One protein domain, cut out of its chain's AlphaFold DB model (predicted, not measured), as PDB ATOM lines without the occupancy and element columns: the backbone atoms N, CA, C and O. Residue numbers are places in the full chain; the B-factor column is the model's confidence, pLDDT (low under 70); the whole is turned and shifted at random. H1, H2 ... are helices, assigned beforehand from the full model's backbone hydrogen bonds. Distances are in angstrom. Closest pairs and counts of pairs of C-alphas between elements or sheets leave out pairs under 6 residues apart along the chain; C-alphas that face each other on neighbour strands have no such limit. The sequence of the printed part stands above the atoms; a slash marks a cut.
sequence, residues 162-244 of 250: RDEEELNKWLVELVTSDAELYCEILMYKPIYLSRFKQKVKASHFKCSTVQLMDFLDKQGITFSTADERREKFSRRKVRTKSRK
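This is residues 162 to 244 of the 250 residues of an uncharacterized protein of Ciona savignyi (UniProt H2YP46). A small body of four short to mid-length helices has one long helical arm: H1 and H2 make a corner, H3 and H4 sit close by H1, and residues 232 to 244 of H5 stick out from the body. A short parallel pairing of residues 191 to 192 with 223 to 224 ties the stretch before H3 to the stretch before H5. The printed part has 83 residues, with five named helices in the order H1 to H5 and no named strand; the class is all helix. The whole is loose, with a radius of gyration of the C-alphas of 15.4 A, and spans 51 by 30 by 20 A.

H1, residues 162 to 177, and H2, residues 179 to 186, only just touch, with 3 pairs of C-alphas within 8 A, and only at the corner by their tight link; the closest C-alphas are those of Val 175 and Tyr 182, 5.8 A apart, and the lines are about perpendicular at 76 degrees. H1 and H3, residues 193 to 202, are near each other. H4, residues 209 to 218, is close to but not clearly touching H1, closest at the C-alphas of Asn 168 and Phe 215, 6.9 A apart. H3 and H5, residues 226 to 244, only just touch, with 3 pairs within 8 A, and only at their ends, closest at the C-alphas of Ser 194 and Glu 228, 6.2 A apart; they are about perpendicular at 90 degrees. H1 and H5 are apart. Every O i to N i+4 pair is within hydrogen-bond range in H1, H2, H3 and H4, and 13 of 15 in H5.

H1 begins at C-alpha 162 (148.622, 144.001, 125.773) and is 22.4 A long. H2 measures 10.4 A, H3 14.4 A and H4 14.3 A. H5, 28.4 A, ends at C-alpha 244 (106.035, 157.062, 153.731).

The two farthest C-alphas, of Arg 162 and Lys 244, are 52.6 A apart. The printed part has no cut and no long link. Confidence is under 70 at residues 162, 204 and 229 to 244.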
ATOM      1  N   ARG A 162     148.857 145.436 125.983       60.84
ATOM      2  CA  ARG A 162     148.622 144.001 125.773       60.84
ATOM      3  C   ARG A 162     147.273 143.539 126.337       60.84
ATOM      4  O   ARG A 162     146.528 142.853 125.649       60.84
ATOM      5  N   ASP A 163     146.948 143.961 127.556       80.62
ATOM      6  CA  ASP A 163     145.695 143.592 128.224       80.62
ATOM      7  C   ASP A 163     144.480 144.236 127.522       80.62
ATOM      8  O   ASP A 163     143.400 143.650 127.470       80.62
ATOM      9  N   GLU A 164     144.657 145.432 126.944       84.75
ATOM     10  CA  GLU A 164     143.659 146.106 126.106       84.75
ATOM     11  C   GLU A 164     143.483 145.430 124.736       84.75
ATOM     12  O   GLU A 164     142.354 145.284 124.280       84.75
ATOM     13  N   GLU A 165     144.556 144.993 124.077       88.25
ATOM     14  CA  GLU A 165     144.505 144.259 122.804       88.25
ATOM     15  C   GLU A 165     143.830 142.887 122.969       88.25
ATOM     16  O   GLU A 165     142.946 142.540 122.182       88.25
ATOM     17  N   GLU A 166     144.173 142.142 124.024       88.44
ATOM     18  CA  GLU A 166     143.531 140.869 124.370       88.44
ATOM     19  C   GLU A 166     142.040 141.071 124.720       88.44
ATOM     20  O   GLU A 166     141.187 140.328 124.225       88.44
ATOM     21  N   LEU A 167     141.697 142.131 125.470       87.81
ATOM     22  CA  LEU A 167     140.308 142.535 125.733       87.81
ATOM     23  C   LEU A 167     139.547 142.892 124.444       87.81
ATOM     24  O   LEU A 167     138.421 142.435 124.261       87.81
ATOM     25  N   ASN A 168     140.132 143.702 123.560       91.00
ATOM     26  CA  ASN A 168     139.486 144.138 122.321       91.00
ATOM     27  C   ASN A 168     139.241 142.955 121.381       91.00
ATOM     28  O   ASN A 168     138.138 142.820 120.859       91.00
ATOM     29  N   LYS A 169     140.226 142.062 121.211       92.25
ATOM     30  CA  LYS A 169     140.067 140.833 120.421       92.25
ATOM     31  C   LYS A 169     138.920 139.977 120.960       92.25
ATOM     32  O   LYS A 169     138.095 139.497 120.188       92.25
ATOM     33  N   TRP A 170     138.846 139.819 122.279       91.38
ATOM     34  CA  TRP A 170     137.773 139.068 122.918       91.38
ATOM     35  C   TRP A 170     136.397 139.762 122.801       91.38
ATOM     36  O   TRP A 170     135.390 139.091 122.592       91.38
ATOM     37  N   LEU A 171     136.334 141.098 122.866       92.62
ATOM     38  CA  LEU A 171     135.098 141.859 122.638       92.62
ATOM     39  C   LEU A 171     134.607 141.763 121.186       92.62
ATOM     40  O   LEU A 171     133.398 141.694 120.974       92.62
ATOM     41  N   VAL A 172     135.515 141.728 120.203       93.12
ATOM     42  CA  VAL A 172     135.167 141.446 118.800       93.12
ATOM     43  C   VAL A 172     134.576 140.043 118.682       93.12
ATOM     44  O   VAL A 172     133.486 139.914 118.140       93.12
ATOM     45  N   GLU A 173     135.221 139.027 119.264       93.19
ATOM     46  CA  GLU A 173     134.722 137.641 119.256       93.19
ATOM     47  C   GLU A 173     133.330 137.512 119.900       93.19
ATOM     48  O   GLU A 173     132.462 136.809 119.385       93.19
ATOM     49  N   LEU A 174     133.076 138.227 121.004       92.00
ATOM     50  CA  LEU A 174     131.751 138.292 121.633       92.00
ATOM     51  C   LEU A 174     130.706 138.916 120.695       92.00
ATOM     52  O   LEU A 174     129.568 138.451 120.643       92.00
ATOM     53  N   VAL A 175     131.081 139.980 119.984       93.44
ATOM     54  CA  VAL A 175     130.209 140.700 119.049       93.44
ATOM     55  C   VAL A 175     129.909 139.876 117.795       93.44
ATOM     56  O   VAL A 175     128.784 139.933 117.314       93.44
ATOM     57  N   THR A 176     130.868 139.106 117.276       93.25
ATOM     58  CA  THR A 176     130.683 138.256 116.087       93.25
ATOM     59  C   THR A 176     130.008 136.921 116.400       93.25
ATOM     60  O   THR A 176     129.278 136.407 115.555       93.25
ATOM     61  N   SER A 177     130.199 136.367 117.604       93.94
ATOM     62  CA  SER A 177     129.540 135.125 118.046       93.94
ATOM     63  C   SER A 177     128.034 135.291 118.278       93.94
ATOM     64  O   SER A 177     127.262 134.344 118.131       93.94
ATOM     65  N   ASP A 178     127.603 136.485 118.686       92.25
ATOM     66  CA  ASP A 178     126.216 136.793 119.026       92.25
ATOM     67  C   ASP A 178     125.481 137.353 117.800       92.25
ATOM     68  O   ASP A 178     125.509 138.552 117.529       92.25
ATOM     69  N   ALA A 179     124.821 136.468 117.048       94.19
ATOM     70  CA  ALA A 179     124.165 136.822 115.788       94.19
ATOM     71  C   ALA A 179     123.108 137.936 115.929       94.19
ATOM     72  O   ALA A 179     123.002 138.784 115.044       94.19
ATOM     73  N   GLU A 180     122.354 137.986 117.036       93.56
ATOM     74  CA  GLU A 180     121.384 139.064 117.272       93.56
ATOM     75  C   GLU A 180     122.094 140.410 117.454       93.56
ATOM     76  O   GLU A 180     121.732 141.395 116.810       93.56
ATOM     77  N   LEU A 181     123.133 140.444 118.296       92.81
ATOM     78  CA  LEU A 181     123.933 141.642 118.548       92.81
ATOM     79  C   LEU A 181     124.656 142.118 117.280       92.81
ATOM     80  O   LEU A 181     124.661 143.314 116.989       92.81
ATOM     81  N   TYR A 182     125.223 141.190 116.508       95.31
ATOM     82  CA  TYR A 182     125.886 141.476 115.241       95.31
ATOM     83  C   TYR A 182     124.913 142.084 114.223       95.31
ATOM     84  O   TYR A 182     125.199 143.122 113.623       95.31
ATOM     85  N   CYS A 183     123.714 141.508 114.083       95.12
ATOM     86  CA  CYS A 183     122.664 142.078 113.242       95.12
ATOM     87  C   CYS A 183     122.184 143.451 113.744       95.12
ATOM     88  O   CYS A 183     121.929 144.327 112.922       95.12
ATOM     89  N   GLU A 184     122.077 143.691 115.057       94.62
ATOM     90  CA  GLU A 184     121.757 145.030 115.581       94.62
ATOM     91  C   GLU A 184     122.814 146.076 115.183       94.62
ATOM     92  O   GLU A 184     122.440 147.181 114.784       94.62
ATOM     93  N   ILE A 185     124.101 145.712 115.211       95.75
ATOM     94  CA  ILE A 185     125.222 146.574 114.793       95.75
ATOM     95  C   ILE A 185     125.165 146.874 113.296       95.75
ATOM     96  O   ILE A 185     125.229 148.041 112.913       95.75
ATOM     97  N   LEU A 186     124.982 145.853 112.450       95.19
ATOM     98  CA  LEU A 186     124.844 146.027 110.995       95.19
ATOM     99  C   LEU A 186     123.622 146.879 110.614       95.19
ATOM    100  O   LEU A 186     123.637 147.566 109.598       95.19
ATOM    101  N   MET A 187     122.569 146.860 111.434       96.81
ATOM    102  CA  MET A 187     121.384 147.713 111.280       96.81
ATOM    103  C   MET A 187     121.542 149.102 111.934       96.81
ATOM    104  O   MET A 187     120.551 149.823 112.062       96.81
ATOM    105  N   TYR A 188     122.748 149.468 112.388       95.88
ATOM    106  CA  TYR A 188     123.071 150.716 113.098       95.88
ATOM    107  C   TYR A 188     122.148 151.019 114.296       95.88
ATOM    108  O   TYR A 188     121.903 152.178 114.650       95.88
ATOM    109  N   LYS A 189     121.617 149.979 114.952       94.25
ATOM    110  CA  LYS A 189     120.740 150.142 116.114       94.25
ATOM    111  C   LYS A 189     121.574 150.500 117.352       94.25
ATOM    112  O   LYS A 189     122.601 149.871 117.599       94.25
ATOM    113  N   PRO A 190     121.140 151.474 118.173       94.19
ATOM    114  CA  PRO A 190     121.887 151.886 119.355       94.19
ATOM    115  C   PRO A 190     121.868 150.798 120.439       94.19
ATOM    116  O   PRO A 190     120.840 150.571 121.081       94.19
ATOM    117  N   ILE A 191     123.016 150.170 120.705       93.50
ATOM    118  CA  ILE A 191     123.130 149.105 121.712       93.50
ATOM    119  C   ILE A 191     123.020 149.674 123.128       93.50
ATOM    120  O   ILE A 191     123.676 150.650 123.499       93.50
ATOM    121  N   TYR A 192     122.231 149.025 123.982       93.19
ATOM    122  CA  TYR A 192     122.109 149.411 125.385       93.19
ATOM    123  C   TYR A 192     123.324 148.955 126.196       93.19
ATOM    124  O   TYR A 192     123.514 147.764 126.457       93.19
ATOM    125  N   LEU A 193     124.112 149.920 126.674       92.12
ATOM    126  CA  LEU A 193     125.374 149.658 127.369       92.12
ATOM    127  C   LEU A 193     125.189 148.825 128.656       92.12
ATOM    128  O   LEU A 193     126.073 148.063 129.035       92.12
ATOM    129  N   SER A 194     124.030 148.920 129.311       90.44
ATOM    130  CA  SER A 194     123.639 148.066 130.444       90.44
ATOM    131  C   SER A 194     123.569 146.583 130.065       90.44
ATOM    132  O   SER A 194     124.122 145.749 130.781       90.44
ATOM    133  N   ARG A 195     122.925 146.260 128.934       90.81
ATOM    134  CA  ARG A 195     122.795 144.891 128.411       90.81
ATOM    135  C   ARG A 195     124.146 144.358 127.949       90.81
ATOM    136  O   ARG A 195     124.516 143.249 128.317       90.81
ATOM    137  N   PHE A 196     124.915 145.173 127.225       91.50
ATOM    138  CA  PHE A 196     126.247 144.790 126.755       91.50
ATOM    139  C   PHE A 196     127.199 144.502 127.929       91.50
ATOM    140  O   PHE A 196     127.796 143.433 127.986       91.50
ATOM    141  N   LYS A 197     127.218 145.358 128.966       90.56
ATOM    142  CA  LYS A 197     127.925 145.085 130.235       90.56
ATOM    143  C   LYS A 197     127.473 143.800 130.928       90.56
ATOM    144  O   LYS A 197     128.268 143.209 131.650       90.56
ATOM    145  N   GLN A 198     126.209 143.399 130.796       89.44
ATOM    146  CA  GLN A 198     125.710 142.159 131.394       89.44
ATOM    147  C   GLN A 198     126.183 140.930 130.610       89.44
ATOM    148  O   GLN A 198     126.670 139.998 131.245       89.44
ATOM    149  N   LYS A 199     126.130 140.960 129.268       88.44
ATOM    150  CA  LYS A 199     126.730 139.924 128.404       88.44
ATOM    151  C   LYS A 199     128.226 139.770 128.720       88.44
ATOM    152  O   LYS A 199     128.672 138.685 129.071       88.44
ATOM    153  N   VAL A 200     128.957 140.887 128.762       89.25
ATOM    154  CA  VAL A 200     130.400 140.933 129.063       89.25
ATOM    155  C   VAL A 200     130.767 140.392 130.453       89.25
ATOM    156  O   VAL A 200     131.842 139.828 130.615       89.25
ATOM    157  N   LYS A 201     129.886 140.528 131.454       86.75
ATOM    158  CA  LYS A 201     130.097 139.998 132.816       86.75
ATOM    159  C   LYS A 201     129.748 138.519 132.991       86.75
ATOM    160  O   LYS A 201     130.105 137.958 134.023       86.75
ATOM    161  N   ALA A 202     128.989 137.924 132.069       81.12
ATOM    162  CA  ALA A 202     128.661 136.498 132.121       81.12
ATOM    163  C   ALA A 202     129.888 135.650 131.744       81.12
ATOM    164  O   ALA A 202     130.182 134.638 132.373       81.12
ATOM    165  N   SER A 203     130.655 136.131 130.771       73.81
ATOM    166  CA  SER A 203     132.056 135.784 130.545       73.81
ATOM    167  C   SER A 203     132.960 136.358 131.645       73.81
ATOM    168  O   SER A 203     132.754 137.474 132.111       73.81
ATOM    169  N   HIS A 204     134.010 135.634 132.034       66.12
ATOM    170  CA  HIS A 204     134.857 135.965 133.194       66.12
ATOM    171  C   HIS A 204     135.810 137.180 133.015       66.12
ATOM    172  O   HIS A 204     136.758 137.341 133.788       66.12
ATOM    173  N   PHE A 205     135.575 138.058 132.034       77.12
ATOM    174  CA  PHE A 205     136.435 139.213 131.754       77.12
ATOM    175  C   PHE A 205     136.046 140.451 132.584       77.12
ATOM    176  O   PHE A 205     134.875 140.817 132.705       77.12
ATOM    177  N   LYS A 206     137.039 141.131 133.172       81.56
ATOM    178  CA  LYS A 206     136.830 142.349 133.975       81.56
ATOM    179  C   LYS A 206     137.086 143.597 133.134       81.56
ATOM    180  O   LYS A 206     138.222 144.032 132.996       81.56
ATOM    181  N   CYS A 207     136.015 144.204 132.633       84.00
ATOM    182  CA  CYS A 207     136.072 145.419 131.815       84.00
ATOM    183  C   CYS A 207     135.590 146.636 132.617       84.00
ATOM    184  O   CYS A 207     134.538 146.580 133.268       84.00
ATOM    185  N   SER A 208     136.304 147.764 132.554       89.50
ATOM    186  CA  SER A 208     135.759 149.028 133.059       89.50
ATOM    187  C   SER A 208     134.661 149.565 132.129       89.50
ATOM    188  O   SER A 208     134.560 149.195 130.962       89.50
ATOM    189  N   THR A 209     133.819 150.471 132.640       90.69
ATOM    190  CA  THR A 209     132.805 151.134 131.799       90.69
ATOM    191  C   THR A 209     133.434 152.010 130.715       90.69
ATOM    192  O   THR A 209     132.868 152.083 129.633       90.69
ATOM    193  N   VAL A 210     134.575 152.646 131.007       92.19
ATOM    194  CA  VAL A 210     135.260 153.561 130.082       92.19
ATOM    195  C   VAL A 210     135.868 152.774 128.925       92.19
ATOM    196  O   VAL A 210     135.487 153.013 127.793       92.19
ATOM    197  N   GLN A 211     136.649 151.723 129.208       92.38
ATOM    198  CA  GLN A 211     137.209 150.837 128.171       92.38
ATOM    199  C   GLN A 211     136.139 150.253 127.237       92.38
ATOM    200  O   GLN A 211     136.389 150.065 126.053       92.38
ATOM    201  N   LEU A 212     134.942 149.963 127.762       92.31
ATOM    202  CA  LEU A 212     133.839 149.448 126.954       92.31
ATOM    203  C   LEU A 212     133.221 150.522 126.044       92.31
ATOM    204  O   LEU A 212     132.793 150.192 124.946       92.31
ATOM    205  N   MET A 213     133.173 151.783 126.487       93.94
ATOM    206  CA  MET A 213     132.787 152.920 125.639       93.94
ATOM    207  C   MET A 213     133.863 153.164 124.575       93.94
ATOM    208  O   MET A 213     133.542 153.123 123.395       93.94
ATOM    209  N   ASP A 214     135.135 153.261 124.978       94.75
ATOM    210  CA  ASP A 214     136.273 153.467 124.074       94.75
ATOM    211  C   ASP A 214     136.359 152.377 122.991       94.75
ATOM    212  O   ASP A 214     136.707 152.665 121.849       94.75
ATOM    213  N   PHE A 215     136.050 151.119 123.328       94.31
ATOM    214  CA  PHE A 215     135.942 150.030 122.352       94.31
ATOM    215  C   PHE A 215     134.818 150.286 121.341       94.31
ATOM    216  O   PHE A 215     135.061 150.216 120.140       94.31
ATOM    217  N   LEU A 216     133.606 150.600 121.811       94.31
ATOM    218  CA  LEU A 216     132.454 150.846 120.938       94.31
ATOM    219  C   LEU A 216     132.700 152.052 120.020       94.31
ATOM    220  O   LEU A 216     132.449 151.948 118.823       94.31
ATOM    221  N   ASP A 217     133.282 153.134 120.545       95.19
ATOM    222  CA  ASP A 217     133.674 154.315 119.771       95.19
ATOM    223  C   ASP A 217     134.740 153.971 118.712       95.19
ATOM    224  O   ASP A 217     134.584 154.324 117.543       95.19
ATOM    225  N   LYS A 218     135.782 153.199 119.069       95.19
ATOM    226  CA  LYS A 218     136.808 152.709 118.119       95.19
ATOM    227  C   LYS A 218     136.240 151.799 117.026       95.19
ATOM    228  O   LYS A 218     136.804 151.756 115.938       95.19
ATOM    229  N   GLN A 219     135.177 151.048 117.313       93.19
ATOM    230  CA  GLN A 219     134.488 150.192 116.340       93.19
ATOM    231  C   GLN A 219     133.366 150.924 115.575       93.19
ATOM    232  O   GLN A 219     132.702 150.310 114.744       93.19
ATOM    233  N   GLY A 220     133.115 152.214 115.846       94.56
ATOM    234  CA  GLY A 220     132.021 152.973 115.223       94.56
ATOM    235  C   GLY A 220     130.616 152.503 115.629       94.56
ATOM    236  O   GLY A 220     129.639 152.770 114.926       94.56
ATOM    237  N   ILE A 221     130.492 151.785 116.748       96.00
ATOM    238  CA  ILE A 221     129.241 151.179 117.203       96.00
ATOM    239  C   ILE A 221     128.444 152.192 118.030       96.00
ATOM    240  O   ILE A 221     128.860 152.616 119.108       96.00
ATOM    241  N   THR A 222     127.241 152.533 117.567       94.75
ATOM    242  CA  THR A 222     126.350 153.445 118.299       94.75
ATOM    243  C   THR A 222     125.818 152.779 119.573       94.75
ATOM    244  O   THR A 222     125.265 151.679 119.525       94.75
ATOM    245  N   PHE A 223     125.907 153.462 120.720       94.50
ATOM    246  CA  PHE A 223     125.408 152.948 122.001       94.50
ATOM    247  C   PHE A 223     124.560 153.954 122.791       94.50
ATOM    248  O   PHE A 223     124.615 155.167 122.605       94.50
ATOM    249  N   SER A 224     123.754 153.431 123.720       93.00
ATOM    250  CA  SER A 224     122.842 154.197 124.567       93.00
ATOM    251  C   SER A 224     123.022 153.879 126.050       93.00
ATOM    252  O   SER A 224     123.052 152.724 126.481       93.00
ATOM    253  N   THR A 225     123.068 154.934 126.865       90.75
ATOM    254  CA  THR A 225     123.097 154.865 128.339       90.75
ATOM    255  C   THR A 225     121.718 155.101 128.976       90.75
ATOM    256  O   THR A 225     121.592 155.207 130.201       90.75
ATOM    257  N   ALA A 226     120.652 155.175 128.165       80.44
ATOM    258  CA  ALA A 226     119.304 155.528 128.618       80.44
ATOM    259  C   ALA A 226     118.712 154.535 129.637       80.44
ATOM    260  O   ALA A 226     118.033 154.958 130.577       80.44
ATOM    261  N   ASP A 227     119.003 153.241 129.499       74.94
ATOM    262  CA  ASP A 227     118.516 152.198 130.411       74.94
ATOM    263  C   ASP A 227     119.090 152.354 131.822       74.94
ATOM    264  O   ASP A 227     118.335 152.357 132.796       74.94
ATOM    265  N   GLU A 228     120.397 152.615 131.952       71.81
ATOM    266  CA  GLU A 228     121.006 152.911 133.254       71.81
ATOM    267  C   GLU A 228     120.351 154.124 133.931       71.81
ATOM    268  O   GLU A 228     120.209 154.164 135.155       71.81
ATOM    269  N   ARG A 229     119.945 155.134 133.148       69.12
ATOM    270  CA  ARG A 229     119.239 156.312 133.665       69.12
ATOM    271  C   ARG A 229     117.847 155.920 134.180       69.12
ATOM    272  O   ARG A 229     117.511 156.285 135.307       69.12
ATOM    273  N   ARG A 230     117.062 155.148 133.414       66.12
ATOM    274  CA  ARG A 230     115.721 154.664 133.812       66.12
ATOM    275  C   ARG A 230     115.773 153.814 135.088       66.12
ATOM    276  O   ARG A 230     114.992 154.041 136.012       66.12
ATOM    277  N   GLU A 231     116.739 152.908 135.179       62.72
ATOM    278  CA  GLU A 231     116.919 151.998 136.314       62.72
ATOM    279  C   GLU A 231     117.347 152.731 137.605       62.72
ATOM    280  O   GLU A 231     116.845 152.462 138.701       62.72
ATOM    281  N   LYS A 232     118.206 153.755 137.492       66.50
ATOM    282  CA  LYS A 232     118.573 154.633 138.623       66.50
ATOM    283  C   LYS A 232     117.376 155.466 139.114       66.50
ATOM    284  O   LYS A 232     117.272 155.739 140.315       66.50
ATOM    285  N   PHE A 233     116.444 155.845 138.233       62.22
ATOM    286  CA  PHE A 233     115.205 156.535 138.620       62.22
ATOM    287  C   PHE A 233     114.176 155.610 139.292       62.22
ATOM    288  O   PHE A 233     113.565 156.025 140.284       62.22
ATOM    289  N   SER A 234     114.003 154.365 138.831       63.47
ATOM    290  CA  SER A 234     113.070 153.414 139.461       63.47
ATOM    291  C   SER A 234     113.499 153.070 140.895       63.47
ATOM    292  O   SER A 234     112.699 153.221 141.825       63.47
ATOM    293  N   ARG A 235     114.786 152.751 141.112       65.62
ATOM    294  CA  ARG A 235     115.351 152.466 142.446       65.62
ATOM    295  C   ARG A 235     115.157 153.623 143.440       65.62
ATOM    296  O   ARG A 235     114.867 153.387 144.614       65.62
ATOM    297  N   ARG A 236     115.232 154.882 142.987       63.97
ATOM    298  CA  ARG A 236     114.934 156.068 143.823       63.97
ATOM    299  C   ARG A 236     113.444 156.192 144.173       63.97
ATOM    300  O   ARG A 236     113.130 156.478 145.326       63.97
ATOM    301  N   LYS A 237     112.532 155.923 143.227       61.34
ATOM    302  CA  LYS A 237     111.069 155.966 143.451       61.34
ATOM    303  C   LYS A 237     110.577 154.909 144.452       61.34
ATOM    304  O   LYS A 237     109.627 155.170 145.185       61.34
ATOM    305  N   VAL A 238     111.215 153.738 144.518       61.12
ATOM    306  CA  VAL A 238     110.875 152.702 145.515       61.12
ATOM    307  C   VAL A 238     111.279 153.146 146.928       61.12
ATOM    308  O   VAL A 238     110.471 153.070 147.855       61.12
ATOM    309  N   ARG A 239     112.487 153.710 147.092       59.75
ATOM    310  CA  ARG A 239     113.009 154.177 148.394       59.75
ATOM    311  C   ARG A 239     112.233 155.356 149.000       59.75
ATOM    312  O   ARG A 239     112.257 155.529 150.215       59.75
ATOM    313  N   THR A 240     111.546 156.166 148.191       59.31
ATOM    314  CA  THR A 240     110.673 157.243 148.700       59.31
ATOM    315  C   THR A 240     109.265 156.764 149.052       59.31
ATOM    316  O   THR A 240     108.630 157.368 149.916       59.31
ATOM    317  N   LYS A 241     108.783 155.661 148.458       58.34
ATOM    318  CA  LYS A 241     107.514 155.024 148.848       58.34
ATOM    319  C   LYS A 241     107.625 154.284 150.185       58.34
ATOM    320  O   LYS A 241     106.740 154.440 151.022       58.34
ATOM    321  N   SER A 242     108.713 153.547 150.435       56.94
ATOM    322  CA  SER A 242     108.887 152.811 151.700       56.94
ATOM    323  C   SER A 242     108.939 153.732 152.928       56.94
ATOM    324  O   SER A 242     108.264 153.462 153.917       56.94
ATOM    325  N   ARG A 243     109.627 154.882 152.842       55.44
ATOM    326  CA  ARG A 243     109.723 155.869 153.944       55.44
ATOM    327  C   ARG A 243     108.419 156.618 154.266       55.44
ATOM    328  O   ARG A 243     108.376 157.319 155.273       55.44
ATOM    329  N   LYS A 244     107.369 156.499 153.440       56.31
ATOM    330  CA  LYS A 244     106.035 157.062 153.731       56.31
ATOM    331  C   LYS A 244     105.108 156.081 154.455       56.31
ATOM    332  O   LYS A 244     104.146 156.525 155.068       56.31
TER     333      LYS A 244